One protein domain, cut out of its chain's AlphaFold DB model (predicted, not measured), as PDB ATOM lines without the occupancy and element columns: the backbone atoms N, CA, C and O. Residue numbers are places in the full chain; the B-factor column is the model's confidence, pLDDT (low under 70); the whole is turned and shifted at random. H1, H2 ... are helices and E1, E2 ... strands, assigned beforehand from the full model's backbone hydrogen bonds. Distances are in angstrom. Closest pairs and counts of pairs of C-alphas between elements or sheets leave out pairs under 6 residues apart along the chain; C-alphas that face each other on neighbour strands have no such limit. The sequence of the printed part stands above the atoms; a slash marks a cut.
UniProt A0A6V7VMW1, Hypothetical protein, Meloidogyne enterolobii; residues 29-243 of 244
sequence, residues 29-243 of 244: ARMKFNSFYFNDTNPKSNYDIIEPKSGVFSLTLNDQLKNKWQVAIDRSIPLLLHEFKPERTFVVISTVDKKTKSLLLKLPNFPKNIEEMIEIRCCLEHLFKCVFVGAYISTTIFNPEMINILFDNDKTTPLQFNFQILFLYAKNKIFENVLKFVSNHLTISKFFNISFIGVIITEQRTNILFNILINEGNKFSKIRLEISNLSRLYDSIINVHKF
ATOM      1  N   ALA A  29     125.530-116.543 152.411       45.72
ATOM      2  CA  ALA A  29     125.876-115.294 151.735       45.72
ATOM      3  C   ALA A  29     125.927-115.464 150.198       45.72
ATOM      4  O   ALA A  29     126.955-115.806 149.616       45.72
ATOM      5  N   ARG A  30     124.802-115.196 149.521       59.88
ATOM      6  CA  ARG A  30     124.726-114.970 148.071       59.88
ATOM      7  C   ARG A  30     125.741-113.886 147.724       59.88
ATOM      8  O   ARG A  30     125.645-112.775 148.250       59.88
ATOM      9  N   MET A  31     126.699-114.173 146.842       71.75
ATOM     10  CA  MET A  31     127.628-113.137 146.392       71.75
ATOM     11  C   MET A  31     126.831-112.029 145.704       71.75
ATOM     12  O   MET A  31     126.109-112.265 144.729       71.75
ATOM     13  N   LYS A  32     126.919-110.824 146.267       83.25
ATOM     14  CA  LYS A  32     126.259-109.643 145.731       83.25
ATOM     15  C   LYS A  32     127.228-108.913 144.814       83.25
ATOM     16  O   LYS A  32     128.263-108.434 145.266       83.25
ATOM     17  N   PHE A  33     126.867-108.793 143.546       88.19
ATOM     18  CA  PHE A  33     127.626-108.058 142.538       88.19
ATOM     19  C   PHE A  33     126.928-106.748 142.185       88.19
ATOM     20  O   PHE A  33     125.705-106.621 142.300       88.19
ATOM     21  N   ASN A  34     127.700-105.752 141.753       91.19
ATOM     22  CA  ASN A  34     127.163-104.456 141.361       91.19
ATOM     23  C   ASN A  34     126.445-104.534 140.013       91.19
ATOM     24  O   ASN A  34     125.306-104.085 139.893       91.19
ATOM     25  N   SER A  35     127.093-105.119 139.005       91.56
ATOM     26  CA  SER A  35     126.535-105.168 137.656       91.56
ATOM     27  C   SER A  35     126.795-106.474 136.924       91.56
ATOM     28  O   SER A  35     127.832-107.104 137.121       91.56
ATOM     29  N   PHE A  36     125.851-106.823 136.051       94.25
ATOM     30  CA  PHE A  36     125.922-107.911 135.080       94.25
ATOM     31  C   PHE A  36     125.625-107.370 133.675       94.25
ATOM     32  O   PHE A  36     124.610-106.698 133.474       94.25
ATOM     33  N   TYR A  37     126.478-107.657 132.696       93.25
ATOM     34  CA  TYR A  37     126.206-107.342 131.290       93.25
ATOM     35  C   TYR A  37     127.015-108.230 130.344       93.25
ATOM     36  O   TYR A  37     128.013-108.833 130.734       93.25
ATOM     37  N   PHE A  38     126.599-108.286 129.082       91.69
ATOM     38  CA  PHE A  38     127.376-108.918 128.016       91.69
ATOM     39  C   PHE A  38     128.279-107.880 127.350       91.69
ATOM     40  O   PHE A  38     127.831-106.774 127.040       91.69
ATOM     41  N   ASN A  39     129.547-108.227 127.136       85.31
ATOM     42  CA  ASN A  39     130.483-107.415 126.366       85.31
ATOM     43  C   ASN A  39     130.841-108.135 125.064       85.31
ATOM     44  O   ASN A  39     131.469-109.192 125.095       85.31
ATOM     45  N   ASP A  40     130.463-107.523 123.946       81.94
ATOM     46  CA  ASP A  40     130.719-108.009 122.584       81.94
ATOM     47  C   ASP A  40     131.980-107.367 121.958       81.94
ATOM     48  O   ASP A  40     132.254-107.521 120.770       81.94
ATOM     49  N   THR A  41     132.744-106.602 122.748       79.19
ATOM     50  CA  THR A  41     133.963-105.904 122.312       79.19
ATOM     51  C   THR A  41     135.204-106.443 123.013       79.19
ATOM     52  O   THR A  41     135.121-107.049 124.087       79.19
ATOM     53  N   ASN A  42     136.378-106.194 122.422       76.25
ATOM     54  CA  ASN A  42     137.645-106.574 123.040       76.25
ATOM     55  C   ASN A  42     137.766-105.958 124.444       76.25
ATOM     56  O   ASN A  42     137.533-104.755 124.617       76.25
ATOM     57  N   PRO A  43     138.118-106.762 125.460       71.56
ATOM     58  CA  PRO A  43     138.257-106.251 126.807       71.56
ATOM     59  C   PRO A  43     139.329-105.167 126.865       71.56
ATOM     60  O   PRO A  43     140.439-105.330 126.366       71.56
ATOM     61  N   LYS A  44     138.989-104.051 127.510       72.88
ATOM     62  CA  LYS A  44     139.968-103.042 127.929       72.88
ATOM     63  C   LYS A  44     140.924-103.659 128.962       72.88
ATOM     64  O   LYS A  44     140.577-104.637 129.613       72.88
ATOM     65  N   SER A  45     142.086-103.053 129.187       70.31
ATOM     66  CA  SER A  45     143.146-103.539 130.097       70.31
ATOM     67  C   SER A  45     142.750-103.752 131.571       70.31
ATOM     68  O   SER A  45     143.585-104.161 132.368       70.31
ATOM     69  N   ASN A  46     141.506-103.461 131.959       81.19
ATOM     70  CA  ASN A  46     141.067-103.407 133.356       81.19
ATOM     71  C   ASN A  46     140.161-104.588 133.756       81.19
ATOM     72  O   ASN A  46     139.496-104.516 134.792       81.19
ATOM     73  N   TYR A  47     140.093-105.640 132.934       83.69
ATOM     74  CA  TYR A  47     139.332-106.852 133.234       83.69
ATOM     75  C   TYR A  47     140.257-107.978 133.689       83.69
ATOM     76  O   TYR A  47     141.241-108.273 133.012       83.69
ATOM     77  N   ASP A  48     139.893-108.646 134.781       84.19
ATOM     78  CA  ASP A  48     140.480-109.943 135.112       84.19
ATOM     79  C   ASP A  48     139.685-111.016 134.356       84.19
ATOM     80  O   ASP A  48     138.479-111.187 134.561       84.19
ATOM     81  N   ILE A  49     140.353-111.707 133.432       85.50
ATOM     82  CA  ILE A  49     139.733-112.764 132.635       85.50
ATOM     83  C   ILE A  49     139.685-114.039 133.474       85.50
ATOM     84  O   ILE A  49     140.709-114.536 133.936       85.50
ATOM     85  N   ILE A  50     138.481-114.575 133.631       82.94
ATOM     86  CA  ILE A  50     138.235-115.887 134.208       82.94
ATOM     87  C   ILE A  50     137.976-116.841 133.049       82.94
ATOM     88  O   ILE A  50     136.935-116.779 132.388       82.94
ATOM     89  N   GLU A  51     138.938-117.727 132.820       83.38
ATOM     90  CA  GLU A  51     138.767-118.900 131.972       83.38
ATOM     91  C   GLU A  51     138.510-120.094 132.900       83.38
ATOM     92  O   GLU A  51     139.380-120.420 133.719       83.38
ATOM     93  N   PRO A  52     137.318-120.713 132.846       76.06
ATOM     94  CA  PRO A  52     137.085-121.981 133.522       76.06
ATOM     95  C   PRO A  52     138.166-122.970 133.086       76.06
ATOM     96  O   PRO A  52     138.449-123.101 131.899       76.06
ATOM     97  N   LYS A  53     138.832-123.609 134.049       73.88
ATOM     98  CA  LYS A  53     139.844-124.622 133.748       73.88
ATOM     99  C   LYS A  53     139.178-125.995 133.711       73.88
ATOM    100  O   LYS A  53     138.492-126.359 134.670       73.88
ATOM    101  N   SER A  54     139.460-126.758 132.659       72.19
ATOM    102  CA  SER A  54     139.057-128.163 132.569       72.19
ATOM    103  C   SER A  54     139.612-128.965 133.749       72.19
ATOM    104  O   SER A  54     140.686-128.674 134.282       72.19
ATOM    105  N   GLY A  55     138.829-129.944 134.204       71.25
ATOM    106  CA  GLY A  55     139.163-130.818 135.331       71.25
ATOM    107  C   GLY A  55     138.945-130.222 136.728       71.25
ATOM    108  O   GLY A  55     139.070-130.950 137.707       71.25
ATOM    109  N   VAL A  56     138.584-128.936 136.855       71.81
ATOM    110  CA  VAL A  56     138.281-128.325 138.168       71.81
ATOM    111  C   VAL A  56     136.900-128.731 138.686       71.81
ATOM    112  O   VAL A  56     136.683-128.809 139.893       71.81
ATOM    113  N   PHE A  57     135.961-129.002 137.782       74.81
ATOM    114  CA  PHE A  57     134.594-129.368 138.129       74.81
ATOM    115  C   PHE A  57     134.368-130.865 137.925       74.81
ATOM    116  O   PHE A  57     134.504-131.375 136.815       74.81
ATOM    117  N   SER A  58     133.973-131.567 138.987       74.12
ATOM    118  CA  SER A  58     133.516-132.955 138.905       74.12
ATOM    119  C   SER A  58     131.991-132.992 138.955       74.12
ATOM    120  O   SER A  58     131.395-132.786 140.013       74.12
ATOM    121  N   LEU A  59     131.358-133.263 137.815       82.81
ATOM    122  CA  LEU A  59     129.922-133.506 137.731       82.81
ATOM    123  C   LEU A  59     129.684-134.928 137.229       82.81
ATOM    124  O   LEU A  59     130.043-135.267 136.102       82.81
ATOM    125  N   THR A  60     129.058-135.764 138.054       85.88
ATOM    126  CA  THR A  60     128.667-137.113 137.643       85.88
ATOM    127  C   THR A  60     127.432-137.029 136.748       85.88
ATOM    128  O   THR A  60     126.330-136.736 137.210       85.88
ATOM    129  N   LEU A  61     127.616-137.271 135.450       87.38
ATOM    130  CA  LEU A  61     126.530-137.324 134.474       87.38
ATOM    131  C   LEU A  61     125.987-138.751 134.374       87.38
ATOM    132  O   LEU A  61     126.761-139.699 134.260       87.38
ATOM    133  N   ASN A  62     124.663-138.900 134.360       90.62
ATOM    134  CA  ASN A  62     124.044-140.156 133.940       90.62
ATOM    135  C   ASN A  62     124.026-140.262 132.403       90.62
ATOM    136  O   ASN A  62     124.133-139.251 131.700       90.62
ATOM    137  N   ASP A  63     123.866-141.480 131.883       93.56
ATOM    138  CA  ASP A  63     123.920-141.742 130.437       93.56
ATOM    139  C   ASP A  63     122.856-140.960 129.658       93.56
ATOM    140  O   ASP A  63     123.122-140.451 128.572       93.56
ATOM    141  N   GLN A  64     121.664-140.790 130.235       92.44
ATOM    142  CA  GLN A  64     120.583-140.029 129.612       92.44
ATOM    143  C   GLN A  64     120.970-138.557 129.396       92.44
ATOM    144  O   GLN A  64     120.789-138.022 128.301       92.44
ATOM    145  N   LEU A  65     121.519-137.899 130.420       91.62
ATOM    146  CA  LEU A  65     121.935-136.500 130.350       91.62
ATOM    147  C   LEU A  65     123.145-136.327 129.436       91.62
ATOM    148  O   LEU A  65     123.171-135.402 128.628       91.62
ATOM    149  N   LYS A  66     124.111-137.247 129.517       94.75
ATOM    150  CA  LYS A  66     125.282-137.261 128.637       94.75
ATOM    151  C   LYS A  66     124.869-137.362 127.167       94.75
ATOM    152  O   LYS A  66     125.339-136.571 126.356       94.75
ATOM    153  N   ASN A  67     123.936-138.258 126.838       96.00
ATOM    154  CA  ASN A  67     123.392-138.387 125.485       96.00
ATOM    155  C   ASN A  67     122.656-137.115 125.042       96.00
ATOM    156  O   ASN A  67     122.862-136.647 123.925       96.00
ATOM    157  N   LYS A  68     121.846-136.505 125.920       95.62
ATOM    158  CA  LYS A  68     121.165-135.233 125.622       95.62
ATOM    159  C   LYS A  68     122.163-134.114 125.308       95.62
ATOM    160  O   LYS A  68     121.958-133.350 124.365       95.62
ATOM    161  N   TRP A  69     123.237-134.016 126.089       96.88
ATOM    162  CA  TRP A  69     124.289-133.023 125.883       96.88
ATOM    163  C   TRP A  69     125.065-133.280 124.598       96.88
ATOM    164  O   TRP A  69     125.314-132.335 123.856       96.88
ATOM    165  N   GLN A  70     125.367-134.542 124.289       98.00
ATOM    166  CA  GLN A  70     126.011-134.905 123.030       98.00
ATOM    167  C   GLN A  70     125.161-134.484 121.826       98.00
ATOM    168  O   GLN A  70     125.663-133.815 120.932       98.00
ATOM    169  N   VAL A  71     123.850-134.745 121.852       98.06
ATOM    170  CA  VAL A  71     122.931-134.302 120.790       98.06
ATOM    171  C   VAL A  71     122.924-132.774 120.637       98.06
ATOM    172  O   VAL A  71     122.827-132.265 119.521       98.06
ATOM    173  N   ALA A  72     123.023-132.021 121.736       98.00
ATOM    174  CA  ALA A  72     123.096-130.561 121.685       98.00
ATOM    175  C   ALA A  72     124.408-130.050 121.065       98.00
ATOM    176  O   ALA A  72     124.376-129.095 120.285       98.00
ATOM    177  N   ILE A  73     125.531-130.706 121.378       98.19
ATOM    178  CA  ILE A  73     126.848-130.440 120.781       98.19
ATOM    179  C   ILE A  73     126.815-130.745 119.280       98.19
ATOM    180  O   ILE A  73     127.166-129.883 118.475       98.19
ATOM    181  N   ASP A  74     126.314-131.918 118.889       98.31
ATOM    182  CA  ASP A  74     126.242-132.351 117.488       98.31
ATOM    183  C   ASP A  74     125.364-131.404 116.653       98.31
ATOM    184  O   ASP A  74     125.674-131.084 115.505       98.31
ATOM    185  N   ARG A  75     124.286-130.881 117.253       98.31
ATOM    186  CA  ARG A  75     123.414-129.855 116.653       98.31
ATOM    187  C   ARG A  75     123.991-128.438 116.715       98.31
ATOM    188  O   ARG A  75     123.363-127.521 116.188       98.31
ATOM    189  N   SER A  76     125.150-128.247 117.348       97.50
ATOM    190  CA  SER A  76     125.799-126.947 117.550       97.50
ATOM    191  C   SER A  76     124.861-125.905 118.173       97.50
ATOM    192  O   SER A  76     124.783-124.763 117.713       97.50
ATOM    193  N   ILE A  77     124.113-126.294 119.210       97.56
ATOM    194  CA  ILE A  77     123.221-125.364 119.915       97.56
ATOM    195  C   ILE A  77     124.089-124.310 120.628       97.56
ATOM    196  O   ILE A  77     124.978-124.683 121.393       97.56
ATOM    197  N   PRO A  78     123.872-122.999 120.407       97.19
ATOM    198  CA  PRO A  78     124.688-121.969 121.038       97.19
ATOM    199  C   PRO A  78     124.287-121.731 122.499       97.19
ATOM    200  O   PRO A  78     123.104-121.795 122.844       97.19
ATOM    201  N   LEU A  79     125.258-121.364 123.336       96.75
ATOM    202  CA  LEU A  79     125.062-120.880 124.704       96.75
ATOM    203  C   LEU A  79     124.463-119.473 124.734       96.75
ATOM    204  O   LEU A  79     123.635-119.170 125.590       96.75
ATOM    205  N   LEU A  80     124.888-118.610 123.815       96.12
ATOM    206  CA  LEU A  80     124.501-117.214 123.711       96.12
ATOM    207  C   LEU A  80     123.797-116.967 122.378       96.12
ATOM    208  O   LEU A  80     124.267-117.352 121.306       96.12
ATOM    209  N   LEU A  81     122.657-116.290 122.446       95.44
ATOM    210  CA  LEU A  81     121.943-115.803 121.275       95.44
ATOM    211  C   LEU A  81     122.265-114.336 121.077       95.44
ATOM    212  O   LEU A  81     122.179-113.550 122.020       95.44
ATOM    213  N   HIS A  82     122.562-113.977 119.834       93.81
ATOM    214  CA  HIS A  82     122.947-112.625 119.475       93.81
ATOM    215  C   HIS A  82     122.066-112.059 118.360       93.81
ATOM    216  O   HIS A  82     121.747-112.736 117.368       93.81
ATOM    217  N   GLU A  83     121.729-110.779 118.489       90.12
ATOM    218  CA  GLU A  83     121.119-109.999 117.413       90.12
ATOM    219  C   GLU A  83     122.083-109.922 116.214       90.12
ATOM    220  O   GLU A  83     121.754-110.346 115.102       90.12
ATOM    221  N   PHE A  84     123.319-109.495 116.478       87.62
ATOM    222  CA  PHE A  84     124.420-109.387 115.516       87.62
ATOM    223  C   PHE A  84     125.441-110.498 115.765       87.62
ATOM    224  O   PHE A  84     125.426-111.074 116.835       87.62
ATOM    225  N   LYS A  85     126.308-110.860 114.814       86.44
ATOM    226  CA  LYS A  85     127.356-111.870 115.066       86.44
ATOM    227  C   LYS A  85     128.597-111.174 115.643       86.44
ATOM    228  O   LYS A  85     129.328-110.586 114.847       86.44
ATOM    229  N   PRO A  86     128.839-111.187 116.967       81.88
ATOM    230  CA  PRO A  86     130.076-110.641 117.499       81.88
ATOM    231  C   PRO A  86     131.241-111.587 117.194       81.88
ATOM    232  O   PRO A  86     131.053-112.794 117.034       81.88
ATOM    233  N   GLU A  87     132.457-111.047 117.150       78.25
ATOM    234  CA  GLU A  87     133.669-111.871 117.071       78.25
ATOM    235  C   GLU A  87     133.867-112.685 118.354       78.25
ATOM    236  O   GLU A  87     134.316-113.831 118.317       78.25
ATOM    237  N   ARG A  88     133.549-112.075 119.503       80.12
ATOM    238  CA  ARG A  88     133.658-112.659 120.841       80.12
ATOM    239  C   ARG A  88     132.589-112.063 121.740       80.12
ATOM    240  O   ARG A  88     132.289-110.879 121.626       80.12
ATOM    241  N   THR A  89     132.102-112.860 122.680       83.19
ATOM    242  CA  THR A  89     131.236-112.368 123.747       83.19
ATOM    243  C   THR A  89     131.738-112.857 125.081       83.19
ATOM    244  O   THR A  89     132.116-114.018 125.239       83.19
ATOM    245  N   PHE A  90     131.684-111.958 126.049       85.38
ATOM    246  CA  PHE A  90     132.025-112.246 127.421       85.38
ATOM    247  C   PHE A  90     130.890-111.863 128.358       85.38
ATOM    248  O   PHE A  90     130.175-110.886 128.125       85.38
ATOM    249  N   VAL A  91     130.766-112.613 129.448       85.81
ATOM    250  CA  VAL A  91     129.883-112.259 130.559       85.81
ATOM    251  C   VAL A  91     130.696-111.418 131.531       85.81
ATOM    252  O   VAL A  91     131.694-111.887 132.078       85.81
ATOM    253  N   VAL A  92     130.300-110.165 131.725       83.50
ATOM    254  CA  VAL A  92     131.011-109.236 132.599       83.50
ATOM    255  C   VAL A  92     130.265-109.066 133.908       83.50
ATOM    256  O   VAL A  92     129.063-108.797 133.935       83.50
ATOM    257  N   ILE A  93     131.014-109.199 134.998       84.81
ATOM    258  CA  ILE A  93     130.514-109.110 136.363       84.81
ATOM    259  C   ILE A  93     131.372-108.102 137.116       84.81
ATOM    260  O   ILE A  93     132.583-108.277 137.246       84.81
ATOM    261  N   SER A  94     130.755-107.046 137.635       84.69
ATOM    262  CA  SER A  94     131.467-106.043 138.431       84.69
ATOM    263  C   SER A  94     131.177-106.232 139.912       84.69
ATOM    264  O   SER A  94     130.031-106.421 140.325       84.69
ATOM    265  N   THR A  95     132.225-106.158 140.720       78.94
ATOM    266  CA  THR A  95     132.153-106.234 142.182       78.94
ATOM    267  C   THR A  95     131.652-104.908 142.777       78.94
ATOM    268  O   THR A  95     131.570-103.895 142.085       78.94
ATOM    269  N   VAL A  96     131.211-104.927 144.039       68.50
ATOM    270  CA  VAL A  96     130.544-103.780 144.697       68.50
ATOM    271  C   VAL A  96     131.519-102.667 145.100       68.50
ATOM    272  O   VAL A  96     131.110-101.511 145.230       68.50
ATOM    273  N   ASP A  97     132.806-102.971 145.243       71.56
ATOM    274  CA  ASP A  97     133.785-101.992 145.697       71.56
ATOM    275  C   ASP A  97     134.178-101.007 144.582       71.56
ATOM    276  O   ASP A  97     134.560-101.357 143.472       71.56
ATOM    277  N   LYS A  98     134.120 -99.703 144.870       50.84
ATOM    278  CA  LYS A  98     134.346 -98.626 143.878       50.84
ATOM    279  C   LYS A  98     135.765 -98.574 143.281       50.84
ATOM    280  O   LYS A  98     136.035 -97.726 142.437       50.84
ATOM    281  N   LYS A  99     136.676 -99.439 143.735       62.00
ATOM    282  CA  LYS A  99     138.061 -99.548 143.251       62.00
ATOM    283  C   LYS A  99     138.298-100.777 142.367       62.00
ATOM    284  O   LYS A  99     139.404-100.923 141.853       62.00
ATOM    285  N   THR A 100     137.329-101.682 142.229       58.94
ATOM    286  CA  THR A 100     137.634-103.070 141.880       58.94
ATOM    287  C   THR A 100     137.313-103.443 140.442       58.94
ATOM    288  O   THR A 100     136.345-103.014 139.816       58.94
ATOM    289  N   LYS A 101     138.221-104.270 139.934       74.31
ATOM    290  CA  LYS A 101     138.257-104.845 138.603       74.31
ATOM    291  C   LYS A 101     136.957-105.582 138.286       74.31
ATOM    292  O   LYS A 101     136.352-106.226 139.146       74.31
ATOM    293  N   SER A 102     136.554-105.500 137.028       84.56
ATOM    294  CA  SER A 102     135.463-106.312 136.504       84.56
ATOM    295  C   SER A 102     136.004-107.690 136.139       84.56
ATOM    296  O   SER A 102     137.072-107.809 135.535       84.56
ATOM    297  N   LEU A 103     135.251-108.722 136.493       87.25
ATOM    298  CA  LEU A 103     135.525-110.090 136.096       87.25
ATOM    299  C   LEU A 103     134.913-110.324 134.726       87.25
ATOM    300  O   LEU A 103     133.769-109.943 134.467       87.25
ATOM    301  N   LEU A 104     135.684-110.953 133.858       88.44
ATOM    302  CA  LEU A 104     135.260-111.289 132.518       88.44
ATOM    303  C   LEU A 104     135.264-112.806 132.389       88.44
ATOM    304  O   LEU A 104     136.312-113.433 132.279       88.44
ATOM    305  N   LEU A 105     134.074-113.392 132.438       89.38
ATOM    306  CA  LEU A 105     133.892-114.823 132.290       89.38
ATOM    307  C   LEU A 105     133.818-115.157 130.800       89.38
ATOM    308  O   LEU A 105     132.903-114.731 130.083       89.38
ATOM    309  N   LYS A 106     134.810-115.916 130.341       90.44
ATOM    310  CA  LYS A 106     134.897-116.402 128.968       90.44
ATOM    311  C   LYS A 106     134.300-117.801 128.902       90.44
ATOM    312  O   LYS A 106     134.872-118.741 129.442       90.44
ATOM    313  N   LEU A 107     133.157-117.922 128.233       90.81
ATOM    314  CA  LEU A 107     132.484-119.196 127.990       90.81
ATOM    315  C   LEU A 107     132.499-119.508 126.490       90.81
ATOM    316  O   LEU A 107     132.329-118.586 125.684       90.81
ATOM    317  N   PRO A 108     132.682-120.778 126.089       93.06
ATOM    318  CA  PRO A 108     132.529-121.152 124.694       93.06
ATOM    319  C   PRO A 108     131.064-120.975 124.281       93.06
ATOM    320  O   PRO A 108     130.151-121.447 124.955       93.06
ATOM    321  N   ASN A 109     130.830-120.274 123.168       95.19
ATOM    322  CA  ASN A 109     129.467-120.104 122.666       95.19
ATOM    323  C   ASN A 109     128.929-121.403 122.045       95.19
ATOM    324  O   ASN A 109     127.759-121.721 122.193       95.19
ATOM    325  N   PHE A 110     129.791-122.163 121.375       96.12
ATOM    326  CA  PHE A 110     129.464-123.468 120.809       96.12
ATOM    327  C   PHE A 110     130.311-124.515 121.530       96.12
ATOM    328  O   PHE A 110     131.489-124.643 121.186       96.12
ATOM    329  N   PRO A 111     129.763-125.194 122.553       96.19
ATOM    330  CA  PRO A 111     130.496-126.226 123.267       96.19
ATOM    331  C   PRO A 111     130.858-127.364 122.311       96.19
ATOM    332  O   PRO A 111     130.029-127.804 121.516       96.19
ATOM    333  N   LYS A 112     132.103-127.829 122.379       96.81
ATOM    334  CA  LYS A 112     132.660-128.831 121.456       96.81
ATOM    335  C   LYS A 112     132.648-130.245 122.012       96.81
ATOM    336  O   LYS A 112     132.803-131.204 121.263       96.81
ATOM    337  N   ASN A 113     132.537-130.378 123.327       96.19
ATOM    338  CA  ASN A 113     132.608-131.651 124.025       96.19
ATOM    339  C   ASN A 113     131.878-131.561 125.376       96.19
ATOM    340  O   ASN A 113     131.425-130.497 125.804       96.19
ATOM    341  N   ILE A 114     131.747-132.710 126.039       95.75
ATOM    342  CA  ILE A 114     131.062-132.822 127.330       95.75
ATOM    343  C   ILE A 114     131.787-132.042 128.436       95.75
ATOM    344  O   ILE A 114     131.125-131.521 129.328       95.75
ATOM    345  N   GLU A 115     133.113-131.919 128.380       94.12
ATOM    346  CA  GLU A 115     133.889-131.171 129.378       94.12
ATOM    347  C   GLU A 115     133.529-129.678 129.350       94.12
ATOM    348  O   GLU A 115     133.173-129.121 130.386       94.12
ATOM    349  N   GLU A 116     133.481-129.062 128.165       94.75
ATOM    350  CA  GLU A 116     133.031-127.674 127.998       94.75
ATOM    351  C   GLU A 116     131.573-127.490 128.471       94.75
ATOM    352  O   GLU A 116     131.234-126.472 129.074       94.75
ATOM    353  N   MET A 117     130.697-128.483 128.268       95.62
ATOM    354  CA  MET A 117     129.327-128.442 128.803       95.62
ATOM    355  C   MET A 117     129.295-128.456 130.339       95.62
ATOM    356  O   MET A 117     128.501-127.726 130.938       95.62
ATOM    357  N   ILE A 118     130.154-129.255 130.986       92.69
ATOM    358  CA  ILE A 118     130.295-129.279 132.453       92.69
ATOM    359  C   ILE A 118     130.764-127.909 132.946       92.69
ATOM    360  O   ILE A 118     130.161-127.353 133.863       92.69
ATOM    361  N   GLU A 119     131.789-127.336 132.314       90.62
ATOM    362  CA  GLU A 119     132.309-126.011 132.662       90.62
ATOM    363  C   GLU A 119     131.229-124.931 132.562       90.62
ATOM    364  O   GLU A 119     131.037-124.160 133.507       90.62
ATOM    365  N   ILE A 120     130.482-124.901 131.452       93.75
ATOM    366  CA  ILE A 120     129.367-123.967 131.260       93.75
ATOM    367  C   ILE A 120     128.319-124.165 132.353       93.75
ATOM    368  O   ILE A 120     127.918-123.184 132.986       93.75
ATOM    369  N   ARG A 121     127.870-125.408 132.592       93.38
ATOM    370  CA  ARG A 121     126.860-125.702 133.619       93.38
ATOM    371  C   ARG A 121     127.309-125.192 134.979       93.38
ATOM    372  O   ARG A 121     126.560-124.460 135.620       93.38
ATOM    373  N   CYS A 122     128.518-125.546 135.404       89.38
ATOM    374  CA  CYS A 122     129.049-125.127 136.692       89.38
ATOM    375  C   CYS A 122     129.132-123.605 136.782       89.38
ATOM    376  O   CYS A 122     128.696-123.032 137.778       89.38
ATOM    377  N   CYS A 123     129.612-122.922 135.742       90.50
ATOM    378  CA  CYS A 123     129.648-121.463 135.728       90.50
ATOM    379  C   CYS A 123     128.251-120.849 135.877       90.50
ATOM    380  O   CYS A 123     128.054-119.984 136.730       90.50
ATOM    381  N   LEU A 124     127.270-121.313 135.099       92.19
ATOM    382  CA  LEU A 124     125.890-120.834 135.185       92.19
ATOM    383  C   LEU A 124     125.275-121.100 136.562       92.19
ATOM    384  O   LEU A 124     124.641-120.211 137.122       92.19
ATOM    385  N   GLU A 125     125.512-122.277 137.142       88.88
ATOM    386  CA  GLU A 125     125.029-122.622 138.479       88.88
ATOM    387  C   GLU A 125     125.538-121.639 139.542       88.88
ATOM    388  O   GLU A 125     124.772-121.184 140.395       88.88
ATOM    389  N   HIS A 126     126.812-121.247 139.462       86.69
ATOM    390  CA  HIS A 126     127.361-120.221 140.346       86.69
ATOM    391  C   HIS A 126     126.688-118.868 140.113       86.69
ATOM    392  O   HIS A 126     126.309-118.208 141.081       86.69
ATOM    393  N   LEU A 127     126.475-118.465 138.858       90.62
ATOM    394  CA  LEU A 127     125.797-117.203 138.553       90.62
ATOM    395  C   LEU A 127     124.351-117.172 139.067       90.62
ATOM    396  O   LEU A 127     123.912-116.135 139.561       90.62
ATOM    397  N   PHE A 128     123.627-118.291 139.022       89.94
ATOM    398  CA  PHE A 128     122.267-118.392 139.559       89.94
ATOM    399  C   PHE A 128     122.206-118.219 141.083       89.94
ATOM    400  O   PHE A 128     121.231-117.686 141.613       89.94
ATOM    401  N   LYS A 129     123.270-118.600 141.801       87.00
ATOM    402  CA  LYS A 129     123.391-118.408 143.259       87.00
ATOM    403  C   LYS A 129     123.765-116.968 143.652       87.00
ATOM    404  O   LYS A 129     123.754-116.631 144.837       87.00
ATOM    405  N   CYS A 130     124.086-116.110 142.684       88.00
ATOM    406  CA  CYS A 130     124.472-114.719 142.910       88.00
ATOM    407  C   CYS A 130     123.269-113.767 142.888       88.00
ATOM    408  O   CYS A 130     122.222-114.071 142.318       88.00
ATOM    409  N   VAL A 131     123.439-112.579 143.480       90.38
ATOM    410  CA  VAL A 131     122.491-111.458 143.366       90.38
ATOM    411  C   VAL A 131     123.196-110.276 142.722       90.38
ATOM    412  O   VAL A 131     124.252-109.848 143.177       90.38
ATOM    413  N   PHE A 132     122.586-109.684 141.707       92.31
ATOM    414  CA  PHE A 132     123.153-108.547 140.989       92.31
ATOM    415  C   PHE A 132     122.309-107.296 141.242       92.31
ATOM    416  O   PHE A 132     121.082-107.321 141.112       92.31
ATOM    417  N   VAL A 133     122.949-106.187 141.623       94.38
ATOM    418  CA  VAL A 133     122.251-104.913 141.873       94.38
ATOM    419  C   VAL A 133     121.645-104.373 140.581       94.38
ATOM    420  O   VAL A 133     120.466-104.025 140.560       94.38
ATOM    421  N   GLY A 134     122.425-104.343 139.504       94.19
ATOM    422  CA  GLY A 134     121.970-103.942 138.181       94.19
ATOM    423  C   GLY A 134     122.342-104.960 137.114       94.19
ATOM    424  O   GLY A 134     123.383-105.606 137.186       94.19
ATOM    425  N   ALA A 135     121.517-105.069 136.086       95.88
ATOM    426  CA  ALA A 135     121.868-105.769 134.865       95.88
ATOM    427  C   ALA A 135     121.441-104.983 133.635       95.88
ATOM    428  O   ALA A 135     120.399-104.323 133.639       95.88
ATOM    429  N   TYR A 136     122.259-105.073 132.591       94.94
ATOM    430  CA  TYR A 136     121.966-104.510 131.282       94.94
ATOM    431  C   TYR A 136     122.085-105.602 130.220       94.94
ATOM    432  O   TYR A 136     123.162-106.151 129.985       94.94
ATOM    433  N   ILE A 137     120.961-105.913 129.581       94.19
ATOM    434  CA  ILE A 137     120.838-106.928 128.539       94.19
ATOM    435  C   ILE A 137     120.301-106.235 127.291       94.19
ATOM    436  O   ILE A 137     119.270-105.575 127.362       94.19
ATOM    437  N   SER A 138     120.977-106.370 126.149       90.38
ATOM    438  CA  SER A 138     120.544-105.708 124.911       90.38
ATOM    439  C   SER A 138     120.606-106.618 123.684       90.38
ATOM    440  O   SER A 138     119.609-107.192 123.260       90.38
ATOM    441  N   THR A 139     121.790-106.792 123.113       90.50
ATOM    442  CA  THR A 139     122.009-107.532 121.863       90.50
ATOM    443  C   THR A 139     122.266-109.012 122.067       90.50
ATOM    444  O   THR A 139     122.216-109.765 121.096       90.50
ATOM    445  N   THR A 140     122.526-109.421 123.307       94.25
ATOM    446  CA  THR A 140     122.952-110.772 123.645       94.25
ATOM    447  C   THR A 140     122.228-111.271 124.888       94.25
ATOM    448  O   THR A 140     122.064-110.524 125.853       94.25
ATOM    449  N   ILE A 141     121.810-112.537 124.863       95.69
ATOM    450  CA  ILE A 141     121.239-113.270 126.000       95.69
ATOM    451  C   ILE A 141     121.796-114.686 126.054       95.69
ATOM    452  O   ILE A 141     122.250-115.214 125.042       95.69
ATOM    453  N   PHE A 142     121.673-115.341 127.207       96.50
ATOM    454  CA  PHE A 142     121.782-116.795 127.240       96.50
ATOM    455  C   PHE A 142     120.628-117.434 126.468       96.50
ATOM    456  O   PHE A 142     119.486-116.980 126.549       96.50
ATOM    457  N   ASN A 143     120.933-118.494 125.727       96.50
ATOM    458  CA  ASN A 143     119.955-119.294 125.015       96.50
ATOM    459  C   ASN A 143     119.104-120.092 126.023       96.50
ATOM    460  O   ASN A 143     119.647-120.985 126.682       96.50
ATOM    461  N   PRO A 144     117.783-119.840 126.129       94.56
ATOM    462  CA  PRO A 144     116.918-120.602 127.028       94.56
ATOM    463  C   PRO A 144     116.919-122.105 126.729       94.56
ATOM    464  O   PRO A 144     116.860-122.913 127.650       94.56
ATOM    465  N   GLU A 145     117.034-122.500 125.452       95.50
ATOM    466  CA  GLU A 145     117.125-123.916 125.069       95.50
ATOM    467  C   GLU A 145     118.377-124.564 125.666       95.50
ATOM    468  O   GLU A 145     118.289-125.648 126.241       95.50
ATOM    469  N   MET A 146     119.525-123.879 125.604       96.50
ATOM    470  CA  MET A 146     120.770-124.381 126.185       96.50
ATOM    471  C   MET A 146     120.681-124.483 127.709       96.50
ATOM    472  O   MET A 146     121.080-125.500 128.269       96.50
ATOM    473  N   ILE A 147     120.113-123.482 128.392       95.06
ATOM    474  CA  ILE A 147     119.898-123.556 129.847       95.06
ATOM    475  C   ILE A 147     119.041-124.781 130.189       95.06
ATOM    476  O   ILE A 147     119.421-125.577 131.044       95.06
ATOM    477  N   ASN A 148     117.935-124.998 129.475       93.19
ATOM    478  CA  ASN A 148     117.088-126.171 129.696       93.19
ATOM    479  C   ASN A 148     117.833-127.486 129.429       93.19
ATOM    480  O   ASN A 148     117.627-128.459 130.141       93.19
ATOM    481  N   ILE A 149     118.725-127.547 128.439       94.75
ATOM    482  CA  ILE A 149     119.560-128.735 128.202       94.75
ATOM    483  C   ILE A 149     120.507-128.994 129.382       94.75
ATOM    484  O   ILE A 149     120.649-130.142 129.808       94.75
ATOM    485  N   LEU A 150     121.140-127.948 129.915       93.94
ATOM    486  CA  LEU A 150     122.123-128.062 130.994       93.94
ATOM    487  C   LEU A 150     121.487-128.448 132.338       93.94
ATOM    488  O   LEU A 150     122.120-129.160 133.118       93.94
ATOM    489  N   PHE A 151     120.247-128.021 132.591       90.88
ATOM    490  CA  PHE A 151     119.589-128.144 133.900       90.88
ATOM    491  C   PHE A 151     118.310-129.003 133.908       90.88
ATOM    492  O   PHE A 151     117.632-129.067 134.928       90.88
ATOM    493  N   ASP A 152     117.996-129.718 132.820       80.62
ATOM    494  CA  ASP A 152     116.748-130.499 132.646       80.62
ATOM    495  C   ASP A 152     116.432-131.512 133.762       80.62
ATOM    496  O   ASP A 152     115.281-131.886 133.961       80.62
ATOM    497  N   ASN A 153     117.458-131.992 134.472       63.53
ATOM    498  CA  ASN A 153     117.315-133.031 135.496       63.53
ATOM    499  C   ASN A 153     117.029-132.485 136.902       63.53
ATOM    500  O   ASN A 153     116.688-133.269 137.793       63.53
ATOM    501  N   ASP A 154     117.145-131.176 137.122       62.91
ATOM    502  CA  ASP A 154     116.961-130.593 138.446       62.91
ATOM    503  C   ASP A 154     115.460-130.336 138.664       62.91
ATOM    504  O   ASP A 154     114.935-129.268 138.379       62.91
ATOM    505  N   LYS A 155     114.739-131.352 139.170       59.00
ATOM    506  CA  LYS A 155     113.308-131.261 139.556       59.00
ATOM    507  C   LYS A 155     113.038-130.274 140.702       59.00
ATOM    508  O   LYS A 155     111.890-130.083 141.103       59.00
ATOM    509  N   THR A 156     114.085-129.702 141.280       62.16
ATOM    510  CA  THR A 156     114.008-128.630 142.269       62.16
ATOM    511  C   THR A 156     113.760-127.292 141.584       62.16
ATOM    512  O   THR A 156     113.956-127.165 140.382       62.16
ATOM    513  N   THR A 157     113.307-126.299 142.352       62.03
ATOM    514  CA  THR A 157     113.020-124.924 141.915       62.03
ATOM    515  C   THR A 157     113.901-124.480 140.741       62.03
ATOM    516  O   THR A 157     115.126-124.564 140.865       62.03
ATOM    517  N   PRO A 158     113.315-124.010 139.622       75.06
ATOM    518  CA  PRO A 158     114.086-123.648 138.443       75.06
ATOM    519  C   PRO A 158     115.168-122.637 138.821       75.06
ATOM    520  O   PRO A 158     114.900-121.655 139.517       75.06
ATOM    521  N   LEU A 159     116.398-122.897 138.385       84.31
ATOM    522  CA  LEU A 159     117.506-121.982 138.612       84.31
ATOM    523  C   LEU A 159     117.269-120.691 137.823       84.31
ATOM    524  O   LEU A 159     116.945-120.714 136.632       84.31
ATOM    525  N   GLN A 160     117.414-119.561 138.511       90.94
ATOM    526  CA  GLN A 160     117.109-118.241 137.972       90.94
ATOM    527  C   GLN A 160     118.196-117.241 138.343       90.94
ATOM    528  O   GLN A 160     118.749-117.272 139.442       90.94
ATOM    529  N   PHE A 161     118.487-116.317 137.430       92.75
ATOM    530  CA  PHE A 161     119.325-115.166 137.735       92.75
ATOM    531  C   PHE A 161     118.550-114.197 138.624       92.75
ATOM    532  O   PHE A 161     117.410-113.840 138.326       92.75
ATOM    533  N   ASN A 162     119.194-113.734 139.695       92.69
ATOM    534  CA  ASN A 162     118.582-112.824 140.654       92.69
ATOM    535  C   ASN A 162     119.074-111.392 140.430       92.69
ATOM    536  O   ASN A 162     120.180-111.023 140.836       92.69
ATOM    537  N   PHE A 163     118.227-110.565 139.825       94.19
ATOM    538  CA  PHE A 163     118.478-109.143 139.607       94.19
ATOM    539  C   PHE A 163     117.674-108.289 140.597       94.19
ATOM    540  O   PHE A 163     116.538-108.602 140.956       94.19
ATOM    541  N   GLN A 164     118.235-107.172 141.059       93.56
ATOM    542  CA  GLN A 164     117.420-106.133 141.699       93.56
ATOM    543  C   GLN A 164     116.832-105.213 140.638       93.56
ATOM    544  O   GLN A 164     115.624-104.976 140.614       93.56
ATOM    545  N   ILE A 165     117.691-104.730 139.745       94.81
ATOM    546  CA  ILE A 165     117.328-103.848 138.648       94.81
ATOM    547  C   ILE A 165     117.762-104.493 137.337       94.81
ATOM    548  O   ILE A 165     118.923-104.871 137.198       94.81
ATOM    549  N   LEU A 166     116.854-104.582 136.370       95.81
ATOM    550  CA  LEU A 166     117.160-105.059 135.025       95.81
ATOM    551  C   LEU A 166     116.724-104.032 133.984       95.81
ATOM    552  O   LEU A 166     115.564-103.621 133.954       95.81
ATOM    553  N   PHE A 167     117.657-103.673 133.111       96.12
ATOM    554  CA  PHE A 167     117.404-102.947 131.875       96.12
ATOM    555  C   PHE A 167     117.543-103.923 130.714       96.12
ATOM    556  O   PHE A 167     118.618-104.480 130.485       96.12
ATOM    557  N   LEU A 168     116.444-104.136 130.004       94.69
ATOM    558  CA  LEU A 168     116.351-105.081 128.908       94.69
ATOM    559  C   LEU A 168     115.983-104.349 127.622       94.69
ATOM    560  O   LEU A 168     114.931-103.723 127.540       94.69
ATOM    561  N   TYR A 169     116.834-104.472 126.613       92.81
ATOM    562  CA  TYR A 169     116.657-103.861 125.307       92.81
ATOM    563  C   TYR A 169     116.621-104.926 124.216       92.81
ATOM    564  O   TYR A 169     117.650-105.261 123.641       92.81
ATOM    565  N   ALA A 170     115.451-105.491 123.930       89.12
ATOM    566  CA  ALA A 170     115.366-106.575 122.955       89.12
ATOM    567  C   ALA A 170     115.194-106.047 121.528       89.12
ATOM    568  O   ALA A 170     114.499-105.059 121.283       89.12
ATOM    569  N   LYS A 171     115.778-106.766 120.570       90.00
ATOM    570  CA  LYS A 171     115.629-106.527 119.132       90.00
ATOM    571  C   LYS A 171     114.858-107.661 118.452       90.00
ATOM    572  O   LYS A 171     114.519-108.668 119.074       90.00
ATOM    573  N   ASN A 172     114.521-107.464 117.176       87.19
ATOM    574  CA  ASN A 172     113.568-108.309 116.453       87.19
ATOM    575  C   ASN A 172     113.968-109.784 116.389       87.19
ATOM    576  O   ASN A 172     113.074-110.629 116.455       87.19
ATOM    577  N   LYS A 173     115.258-110.101 116.235       91.19
ATOM    578  CA  LYS A 173     115.711-111.474 115.977       91.19
ATOM    579  C   LYS A 173     115.698-112.336 117.235       91.19
ATOM    580  O   LYS A 173     115.389-113.521 117.156       91.19
ATOM    581  N   ILE A 174     116.009-111.752 118.392       91.56
ATOM    582  CA  ILE A 174     116.062-112.479 119.671       91.56
ATOM    583  C   ILE A 174     114.821-112.284 120.551       91.56
ATOM    584  O   ILE A 174     114.752-112.885 121.618       91.56
ATOM    585  N   PHE A 175     113.835-111.491 120.115       90.31
ATOM    586  CA  PHE A 175     112.664-111.092 120.907       90.31
ATOM    587  C   PHE A 175     111.985-112.251 121.653       90.31
ATOM    588  O   PHE A 175     111.825-112.199 122.869       90.31
ATOM    589  N   GLU A 176     111.615-113.324 120.952       90.62
ATOM    590  CA  GLU A 176     110.896-114.446 121.572       90.62
ATOM    591  C   GLU A 176     111.755-115.195 122.593       90.62
ATOM    592  O   GLU A 176     111.268-115.585 123.653       90.62
ATOM    593  N   ASN A 177     113.048-115.353 122.307       92.81
ATOM    594  CA  ASN A 177     113.982-115.989 123.231       92.81
ATOM    595  C   ASN A 177     114.245-115.112 124.455       92.81
ATOM    596  O   ASN A 177     114.351-115.636 125.557       92.81
ATOM    597  N   VAL A 178     114.270-113.787 124.289       92.19
ATOM    598  CA  VAL A 178     114.331-112.839 125.405       92.19
ATOM    599  C   VAL A 178     113.115-113.005 126.313       92.19
ATOM    600  O   VAL A 178     113.274-113.107 127.526       92.19
ATOM    601  N   LEU A 179     111.906-113.083 125.751       89.81
ATOM    602  CA  LEU A 179     110.692-113.267 126.548       89.81
ATOM    603  C   LEU A 179     110.688-114.612 127.294       89.81
ATOM    604  O   LEU A 179     110.389-114.643 128.487       89.81
ATOM    605  N   LYS A 180     111.099-115.704 126.634       91.12
ATOM    606  CA  LYS A 180     111.280-117.017 127.282       91.12
ATOM    607  C   LYS A 180     112.322-116.969 128.400       91.12
ATOM    608  O   LYS A 180     112.113-117.568 129.451       91.12
ATOM    609  N   PHE A 181     113.427-116.259 128.179       91.94
ATOM    610  CA  PHE A 181     114.483-116.091 129.172       91.94
ATOM    611  C   PHE A 181     113.971-115.358 130.415       91.94
ATOM    612  O   PHE A 181     114.164-115.832 131.528       91.94
ATOM    613  N   VAL A 182     113.259-114.246 130.216       90.06
ATOM    614  CA  VAL A 182     112.665-113.451 131.300       90.06
ATOM    615  C   VAL A 182     111.660-114.261 132.115       90.06
ATOM    616  O   VAL A 182     111.714-114.224 133.339       90.06
ATOM    617  N   SER A 183     110.769-114.997 131.451       88.00
ATOM    618  CA  SER A 183     109.696-115.752 132.112       88.00
ATOM    619  C   SER A 183     110.228-116.908 132.972       88.00
ATOM    620  O   SER A 183     109.794-117.099 134.115       88.00
ATOM    621  N   ASN A 184     111.216-117.646 132.447       88.81
ATOM    622  CA  ASN A 184     111.654-118.913 133.039       88.81
ATOM    623  C   ASN A 184     112.932-118.809 133.878       88.81
ATOM    624  O   ASN A 184     113.095-119.571 134.830       88.81
ATOM    625  N   HIS A 185     113.836-117.884 133.546       91.38
ATOM    626  CA  HIS A 185     115.208-117.892 134.062       91.38
ATOM    627  C   HIS A 185     115.588-116.631 134.842       91.38
ATOM    628  O   HIS A 185     116.751-116.499 135.217       91.38
ATOM    629  N   LEU A 186     114.650-115.714 135.114       90.81
ATOM    630  CA  LEU A 186     114.917-114.470 135.840       90.81
ATOM    631  C   LEU A 186     113.994-114.279 137.048       90.81
ATOM    632  O   LEU A 186     112.786-114.478 136.968       90.81
ATOM    633  N   THR A 187     114.571-113.765 138.132       90.56
ATOM    634  CA  THR A 187     113.858-113.111 139.234       90.56
ATOM    635  C   THR A 187     114.321-111.659 139.317       90.56
ATOM    636  O   THR A 187     115.524-111.386 139.326       90.56
ATOM    637  N   ILE A 188     113.378-110.712 139.404       89.31
ATOM    638  CA  ILE A 188     113.681-109.277 139.494       89.31
ATOM    639  C   ILE A 188     112.945-108.668 140.685       89.31
ATOM    640  O   ILE A 188     111.721-108.594 140.705       89.31
ATOM    641  N   SER A 189     113.700-108.193 141.672       89.06
ATOM    642  CA  SER A 189     113.150-107.831 142.988       89.06
ATOM    643  C   SER A 189     112.830-106.348 143.201       89.06
ATOM    644  O   SER A 189     112.249-106.014 144.228       89.06
ATOM    645  N   LYS A 190     113.227-105.433 142.300       88.94
ATOM    646  CA  LYS A 190     112.942-103.992 142.465       88.94
ATOM    647  C   LYS A 190     112.393-103.317 141.220       88.94
ATOM    648  O   LYS A 190     111.333-102.703 141.285       88.94
ATOM    649  N   PHE A 191     113.126-103.355 140.110       89.31
ATOM    650  CA  PHE A 191     112.753-102.590 138.921       89.31
ATOM    651  C   PHE A 191     113.118-103.315 137.635       89.31
ATOM    652  O   PHE A 191     114.268-103.695 137.428       89.31
ATOM    653  N   PHE A 192     112.136-103.442 136.752       92.19
ATOM    654  CA  PHE A 192     112.306-104.016 135.432       92.19
ATOM    655  C   PHE A 192     111.970-102.972 134.366       92.19
ATOM    656  O   PHE A 192     110.813-102.582 134.229       92.19
ATOM    657  N   ASN A 193     112.970-102.495 133.624       93.62
ATOM    658  CA  ASN A 193     112.756-101.683 132.429       93.62
ATOM    659  C   ASN A 193     112.911-102.563 131.189       93.62
ATOM    660  O   ASN A 193     113.979-103.134 130.966       93.62
ATOM    661  N   ILE A 194     111.854-102.638 130.389       90.44
ATOM    662  CA  ILE A 194     111.834-103.339 129.116       90.44
ATOM    663  C   ILE A 194     111.635-102.322 128.005       90.44
ATOM    664  O   ILE A 194     110.635-101.606 127.978       90.44
ATOM    665  N   SER A 195     112.554-102.313 127.051       91.25
ATOM    666  CA  SER A 195     112.509-101.430 125.902       91.25
ATOM    667  C   SER A 195     112.577-102.239 124.612       91.25
ATOM    668  O   SER A 195     113.499-103.019 124.370       91.25
ATOM    669  N   PHE A 196     111.550-102.060 123.786       86.81
ATOM    670  CA  PHE A 196     111.375-102.698 122.483       86.81
ATOM    671  C   PHE A 196     111.408-101.658 121.359       86.81
ATOM    672  O   PHE A 196     110.719-101.781 120.342       86.81
ATOM    673  N   ILE A 197     112.190-100.592 121.538       86.69
ATOM    674  CA  ILE A 197     112.311 -99.527 120.542       86.69
ATOM    675  C   ILE A 197     112.893-100.103 119.243       86.69
ATOM    676  O   ILE A 197     113.994-100.665 119.210       86.69
ATOM    677  N   GLY A 198     112.143 -99.935 118.152       84.75
ATOM    678  CA  GLY A 198     112.492-100.466 116.830       84.75
ATOM    679  C   GLY A 198     112.152-101.947 116.625       84.75
ATOM    680  O   GLY A 198     112.532-102.520 115.604       84.75
ATOM    681  N   VAL A 199     111.445-102.583 117.563       86.38
ATOM    682  CA  VAL A 199     110.885-103.926 117.369       86.38
ATOM    683  C   VAL A 199     109.559-103.818 116.619       86.38
ATOM    684  O   VAL A 199     108.699-103.005 116.955       86.38
ATOM    685  N   ILE A 200     109.382-104.668 115.609       87.12
ATOM    686  CA  ILE A 200     108.109-104.840 114.915       87.12
ATOM    687  C   ILE A 200     107.214-105.682 115.825       87.12
ATOM    688  O   ILE A 200     107.461-106.874 116.045       87.12
ATOM    689  N   ILE A 201     106.192-105.040 116.384       83.44
ATOM    690  CA  ILE A 201     105.215-105.676 117.264       83.44
ATOM    691  C   ILE A 201     104.090-106.260 116.405       83.44
ATOM    692  O   ILE A 201     103.237-105.538 115.890       83.44
ATOM    693  N   THR A 202     104.119-107.579 116.229       87.62
ATOM    694  CA  THR A 202     103.021-108.358 115.641       87.62
ATOM    695  C   THR A 202     102.000-108.719 116.718       87.62
ATOM    696  O   THR A 202     102.307-108.671 117.907       87.62
ATOM    697  N   GLU A 203     100.796-109.131 116.322       84.56
ATOM    698  CA  GLU A 203      99.755-109.575 117.261       84.56
ATOM    699  C   GLU A 203     100.233-110.715 118.172       84.56
ATOM    700  O   GLU A 203     100.085-110.648 119.389       84.56
ATOM    701  N   GLN A 204     100.917-111.709 117.603       85.81
ATOM    702  CA  GLN A 204     101.512-112.804 118.370       85.81
ATOM    703  C   GLN A 204     102.486-112.292 119.443       85.81
ATOM    704  O   GLN A 204     102.434-112.733 120.590       85.81
ATOM    705  N   ARG A 205     103.356-111.333 119.104       85.88
ATOM    706  CA  ARG A 205     104.317-110.744 120.051       85.88
ATOM    707  C   ARG A 205     103.629-109.912 121.128       85.88
ATOM    708  O   ARG A 205     104.038-109.983 122.285       85.88
ATOM    709  N   THR A 206     102.577-109.175 120.762       84.88
ATOM    710  CA  THR A 206     101.710-108.473 121.717       84.88
ATOM    711  C   THR A 206     101.118-109.454 122.719       84.88
ATOM    712  O   THR A 206     101.212-109.205 123.914       84.88
ATOM    713  N   ASN A 207     100.592-110.592 122.258       84.69
ATOM    714  CA  ASN A 207      99.973-111.592 123.126       84.69
ATOM    715  C   ASN A 207     100.977-112.210 124.109       84.69
ATOM    716  O   ASN A 207     100.663-112.350 125.288       84.69
ATOM    717  N   ILE A 208     102.201-112.522 123.665       84.50
ATOM    718  CA  ILE A 208     103.245-113.054 124.561       84.50
ATOM    719  C   ILE A 208     103.636-112.006 125.611       84.50
ATOM    720  O   ILE A 208     103.707-112.318 126.800       84.50
ATOM    721  N   LEU A 209     103.866-110.757 125.194       83.88
ATOM    722  CA  LEU A 209     104.207-109.678 126.118       83.88
ATOM    723  C   LEU A 209     103.076-109.422 127.121       83.88
ATOM    724  O   LEU A 209     103.323-109.290 128.316       83.88
ATOM    725  N   PHE A 210     101.839-109.389 126.636       83.12
ATOM    726  CA  PHE A 210     100.651-109.221 127.455       83.12
ATOM    727  C   PHE A 210     100.526-110.334 128.498       83.12
ATOM    728  O   PHE A 210     100.305-110.055 129.673       83.12
ATOM    729  N   ASN A 211     100.753-111.587 128.094       83.81
ATOM    730  CA  ASN A 211     100.753-112.733 128.995       83.81
ATOM    731  C   ASN A 211     101.781-112.573 130.127       83.81
ATOM    732  O   ASN A 211     101.443-112.797 131.286       83.81
ATOM    733  N   ILE A 212     102.999-112.115 129.822       81.06
ATOM    734  CA  ILE A 212     104.026-111.848 130.843       81.06
ATOM    735  C   ILE A 212     103.573-110.729 131.787       81.06
ATOM    736  O   ILE A 212     103.674-110.870 133.001       81.06
ATOM    737  N   LEU A 213     103.038-109.629 131.257       82.38
ATOM    738  CA  LEU A 213     102.620-108.489 132.077       82.38
ATOM    739  C   LEU A 213     101.430-108.813 132.990       82.38
ATOM    740  O   LEU A 213     101.390-108.331 134.117       82.38
ATOM    741  N   ILE A 214     100.469-109.613 132.524       80.00
ATOM    742  CA  ILE A 214      99.249-109.921 133.283       80.00
ATOM    743  C   ILE A 214      99.431-111.123 134.208       80.00
ATOM    744  O   ILE A 214      99.048-111.049 135.374       80.00
ATOM    745  N   ASN A 215      99.999-112.221 133.706       78.94
ATOM    746  CA  ASN A 215     100.064-113.480 134.452       78.94
ATOM    747  C   ASN A 215     101.346-113.612 135.271       78.94
ATOM    748  O   ASN A 215     101.347-114.277 136.301       78.94
ATOM    749  N   GLU A 216     102.424-112.955 134.845       78.56
ATOM    750  CA  GLU A 216     103.706-112.965 135.553       78.56
ATOM    751  C   GLU A 216     104.069-111.597 136.139       78.56
ATOM    752  O   GLU A 216     105.100-111.462 136.793       78.56
ATOM    753  N   GLY A 217     103.219-110.582 135.945       72.00
ATOM    754  CA  GLY A 217     103.445-109.215 136.416       72.00
ATOM    755  C   GLY A 217     103.700-109.130 137.919       72.00
ATOM    756  O   GLY A 217     104.512-108.325 138.367       72.00
ATOM    757  N   ASN A 218     103.065-110.015 138.692       72.94
ATOM    758  CA  ASN A 218     103.230-110.124 140.141       72.94
ATOM    759  C   ASN A 218     104.648-110.532 140.579       72.94
ATOM    760  O   ASN A 218     105.010-110.287 141.728       72.94
ATOM    761  N   LYS A 219     105.462-111.113 139.685       73.56
ATOM    762  CA  LYS A 219     106.879-111.409 139.947       73.56
ATOM    763  C   LYS A 219     107.724-110.138 140.049       73.56
ATOM    764  O   LYS A 219     108.834-110.189 140.574       73.56
ATOM    765  N   PHE A 220     107.230-109.011 139.536       78.44
ATOM    766  CA  PHE A 220     107.988-107.775 139.398       78.44
ATOM    767  C   PHE A 220     107.406-106.680 140.292       78.44
ATOM    768  O   PHE A 220     106.241-106.317 140.172       78.44
ATOM    769  N   SER A 221     108.233-106.074 141.146       80.62
ATOM    770  CA  SER A 221     107.761-104.979 142.013       80.62
ATOM    771  C   SER A 221     107.384-103.721 141.234       80.62
ATOM    772  O   SER A 221     106.475-102.990 141.621       80.62
ATOM    773  N   LYS A 222     108.100-103.440 140.141       85.94
ATOM    774  CA  LYS A 222     107.831-102.305 139.258       85.94
ATOM    775  C   LYS A 222     108.307-102.615 137.848       85.94
ATOM    776  O   LYS A 222     109.466-102.983 137.660       85.94
ATOM    777  N   ILE A 223     107.435-102.383 136.871       86.94
ATOM    778  CA  ILE A 223     107.731-102.560 135.448       86.94
ATOM    779  C   ILE A 223     107.624-101.202 134.749       86.94
ATOM    780  O   ILE A 223     106.656-100.467 134.945       86.94
ATOM    781  N   ARG A 224     108.620-100.862 133.932       89.62
ATOM    782  CA  ARG A 224     108.535 -99.818 132.909       89.62
ATOM    783  C   ARG A 224     108.618-100.493 131.549       89.62
ATOM    784  O   ARG A 224     109.493-101.325 131.329       89.62
ATOM    785  N   LEU A 225     107.728-100.094 130.653       87.88
ATOM    786  CA  LEU A 225     107.657-100.609 129.299       87.88
ATOM    787  C   LEU A 225     107.795 -99.462 128.297       87.88
ATOM    788  O   LEU A 225     107.031 -98.500 128.346       87.88
ATOM    789  N   GLU A 226     108.761 -99.573 127.392       88.44
ATOM    790  CA  GLU A 226     109.040 -98.597 126.338       88.44
ATOM    791  C   GLU A 226     108.826 -99.257 124.967       88.44
ATOM    792  O   GLU A 226     109.597-100.119 124.543       88.44
ATOM    793  N   ILE A 227     107.756 -98.874 124.264       83.00
ATOM    794  CA  ILE A 227     107.382 -99.434 122.954       83.00
ATOM    795  C   ILE A 227     107.023 -98.291 122.008       83.00
ATOM    796  O   ILE A 227     106.321 -97.359 122.386       83.00
ATOM    797  N   SER A 228     107.469 -98.380 120.756       77.06
ATOM    798  CA  SER A 228     107.243 -97.354 119.728       77.06
ATOM    799  C   SER A 228     105.821 -97.326 119.132       77.06
ATOM    800  O   SER A 228     105.474 -96.364 118.459       77.06
ATOM    801  N   ASN A 229     104.982 -98.342 119.370       71.38
ATOM    802  CA  ASN A 229     103.597 -98.417 118.882       71.38
ATOM    803  C   ASN A 229     102.666 -98.999 119.962       71.38
ATOM    804  O   ASN A 229     102.326-100.181 119.957       71.38
ATOM    805  N   LEU A 230     102.335 -98.163 120.948       67.81
ATOM    806  CA  LEU A 230     101.642 -98.560 122.177       67.81
ATOM    807  C   LEU A 230     100.124 -98.752 122.034       67.81
ATOM    808  O   LEU A 230      99.530 -99.377 122.910       67.81
ATOM    809  N   SER A 231      99.492 -98.230 120.976       71.12
ATOM    810  CA  SER A 231      98.023 -98.145 120.882       71.12
ATOM    811  C   SER A 231      97.344 -99.506 121.057       71.12
ATOM    812  O   SER A 231      96.503 -99.664 121.934       71.12
ATOM    813  N   ARG A 232      97.815-100.529 120.336       70.19
ATOM    814  CA  ARG A 232      97.251-101.887 120.412       70.19
ATOM    815  C   ARG A 232      97.417-102.553 121.778       70.19
ATOM    816  O   ARG A 232      96.535-103.287 122.202       70.19
ATOM    817  N   LEU A 233      98.540-102.321 122.463       70.56
ATOM    818  CA  LEU A 233      98.773-102.919 123.780       70.56
ATOM    819  C   LEU A 233      97.880-102.266 124.843       70.56
ATOM    820  O   LEU A 233      97.345-102.965 125.700       70.56
ATOM    821  N   TYR A 234      97.692-100.943 124.771       72.56
ATOM    822  CA  TYR A 234      96.770-100.241 125.662       72.56
ATOM    823  C   TYR A 234      95.334-100.728 125.485       72.56
ATOM    824  O   TYR A 234      94.680-101.005 126.488       72.56
ATOM    825  N   ASP A 235      94.879-100.919 124.245       74.69
ATOM    826  CA  ASP A 235      93.540-101.450 123.975       74.69
ATOM    827  C   ASP A 235      93.346-102.835 124.620       74.69
ATOM    828  O   ASP A 235      92.335-103.083 125.281       74.69
ATOM    829  N   SER A 236      94.343-103.723 124.519       71.12
ATOM    830  CA  SER A 236      94.315-105.042 125.170       71.12
ATOM    831  C   SER A 236      94.279-104.959 126.703       71.12
ATOM    832  O   SER A 236      93.507-105.682 127.332       71.12
ATOM    833  N   ILE A 237      95.070-104.068 127.319       68.50
ATOM    834  CA  ILE A 237      95.091-103.875 128.783       68.50
ATOM    835  C   ILE A 237      93.754-103.326 129.283       68.50
ATOM    836  O   ILE A 237      93.187-103.858 130.239       68.50
ATOM    837  N   ILE A 238      93.224-102.300 128.612       68.88
ATOM    838  CA  ILE A 238      91.949-101.672 128.971       68.88
ATOM    839  C   ILE A 238      90.807-102.686 128.874       68.88
ATOM    840  O   ILE A 238      89.967-102.745 129.772       68.88
ATOM    841  N   ASN A 239      90.780-103.512 127.825       66.38
ATOM    842  CA  ASN A 239      89.727-104.508 127.654       66.38
ATOM    843  C   ASN A 239      89.742-105.564 128.767       66.38
ATOM    844  O   ASN A 239      88.681-105.898 129.278       66.38
ATOM    845  N   VAL A 240      90.906-106.030 129.226       63.69
ATOM    846  CA  VAL A 240      90.967-107.023 130.318       63.69
ATOM    847  C   VAL A 240      90.505-106.460 131.663       63.69
ATOM    848  O   VAL A 240      89.944-107.199 132.468       63.69
ATOM    849  N   HIS A 241      90.685-105.163 131.915       57.09
ATOM    850  CA  HIS A 241      90.193-104.527 133.145       57.09
ATOM    851  C   HIS A 241      88.693-104.207 133.118       57.09
ATOM    852  O   HIS A 241      88.120-103.962 134.170       57.09
ATOM    853  N   LYS A 242      88.035-104.242 131.951       52.53
ATOM    854  CA  LYS A 242      86.572-104.090 131.851       52.53
ATOM    855  C   LYS A 242      85.793-105.372 132.174       52.53
ATOM    856  O   LYS A 242      84.582-105.300 132.343       52.53
ATOM    857  N   PHE A 243      86.467-106.523 132.236       44.56
ATOM    858  CA  PHE A 243      85.852-107.839 132.460       44.56
ATOM    859  C   PHE A 243      86.314-108.518 133.765       44.56
ATOM    860  O   PHE A 243      86.124-109.723 133.929       44.56
TER     861      PHE A 243
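What this domain is: This is residues 29 to 243 of the 244 residues of the protein "Hypothetical protein" of Meloidogyne enterolobii (UniProt A0A6V7VMW1). A long, twisted sheet of eight strands makes a wall, and five helices, H1, H3, H4, H5 and H6, form a row in which each touches the next; of these five H4 alone is on the sheet, with H3 and H1 leading away from it and H5 and H6 leading out past its edge strand E10. The small sheet E3 E7 sits in the middle, next to H4. 215 residues are printed, with six named helices and ten named strands, in the order E1 E2 H1 E3 E4 E5 H2 E6 E7 H3 E8 H4 E9 H5 E10 H6; the class is mixed, helices and strands. The large sheet is mixed, in the order E2 E5 E4 E1 E6 E8 E9 E10. The whole is compact, with a radius of gyration of the C-alphas of 18.3 A and spans of 59 by 46 by 35 A.

How they stand to each other: E1, residues 32 to 39, is an inner strand; E2, residues 47 to 50, is an edge strand. H1, residues 63 to 74, is not on the large sheet. E3, residues 80 to 82, is antiparallel to E7, residues 140 to 142, with N 81 and O 141 within hydrogen-bond range at 2.8 A. E4, residues 90 to 94, forms a hairpin with E5, residues 102 to 105, with N 103 and O 93 in range at 2.8 A. H2, residues 114 to 128, is at the large sheet's level, only just, at a height of 3.8 A. E6, residues 131 to 137, is parallel to E1, with N 133 and O 33 in range at 2.9 A. H3, residues 144 to 151, is the hub: it touches H1, closest at the C-alphas of Trp 69 and Ile 149, 6.8 A; H2, only just, with 3 pairs of C-alphas within 8 A, closest Arg 121 and Leu 150, 5.9 A; and H4, residues 175 to 185, closest Pro 144 and Phe 181, 5.6 A. E8, residues 161 to 169, and E9, residues 186 to 195, are parallel, with N 163 and O 187 in range at 2.9 A. E8, H4, E9 form a strand-helix-strand unit, two parallel neighbour strands with a helix between, as do E9, H5, residues 203 to 215, and E10, residues 223 to 226; both crossovers are right-handed. H6, residues 231 to 241, touches H5, closest at the C-alphas of Thr 206 and Leu 233, 6.6 A, at a steep tilt of 40 degrees. In the six helices every O i to N i+4 pair is within hydrogen-bond range.

Where its parts are: E1 begins at C-alpha 32 (126.259, -109.643, 145.731) and spans 19.9 A; H2 spans 20.9 A and H5 17.6 A. H6 ends at C-alpha 241 (90.193, -104.527, 133.145).

The domain as a whole: The C-alphas of Gly 55 and Lys 242, the two farthest apart, are 59.1 A apart. The printed part has no cut. The link from E2 to H1, 12 residues, is long. pLDDT is under 70 at 19 residues, among them 153 to 157 and 237 to 243.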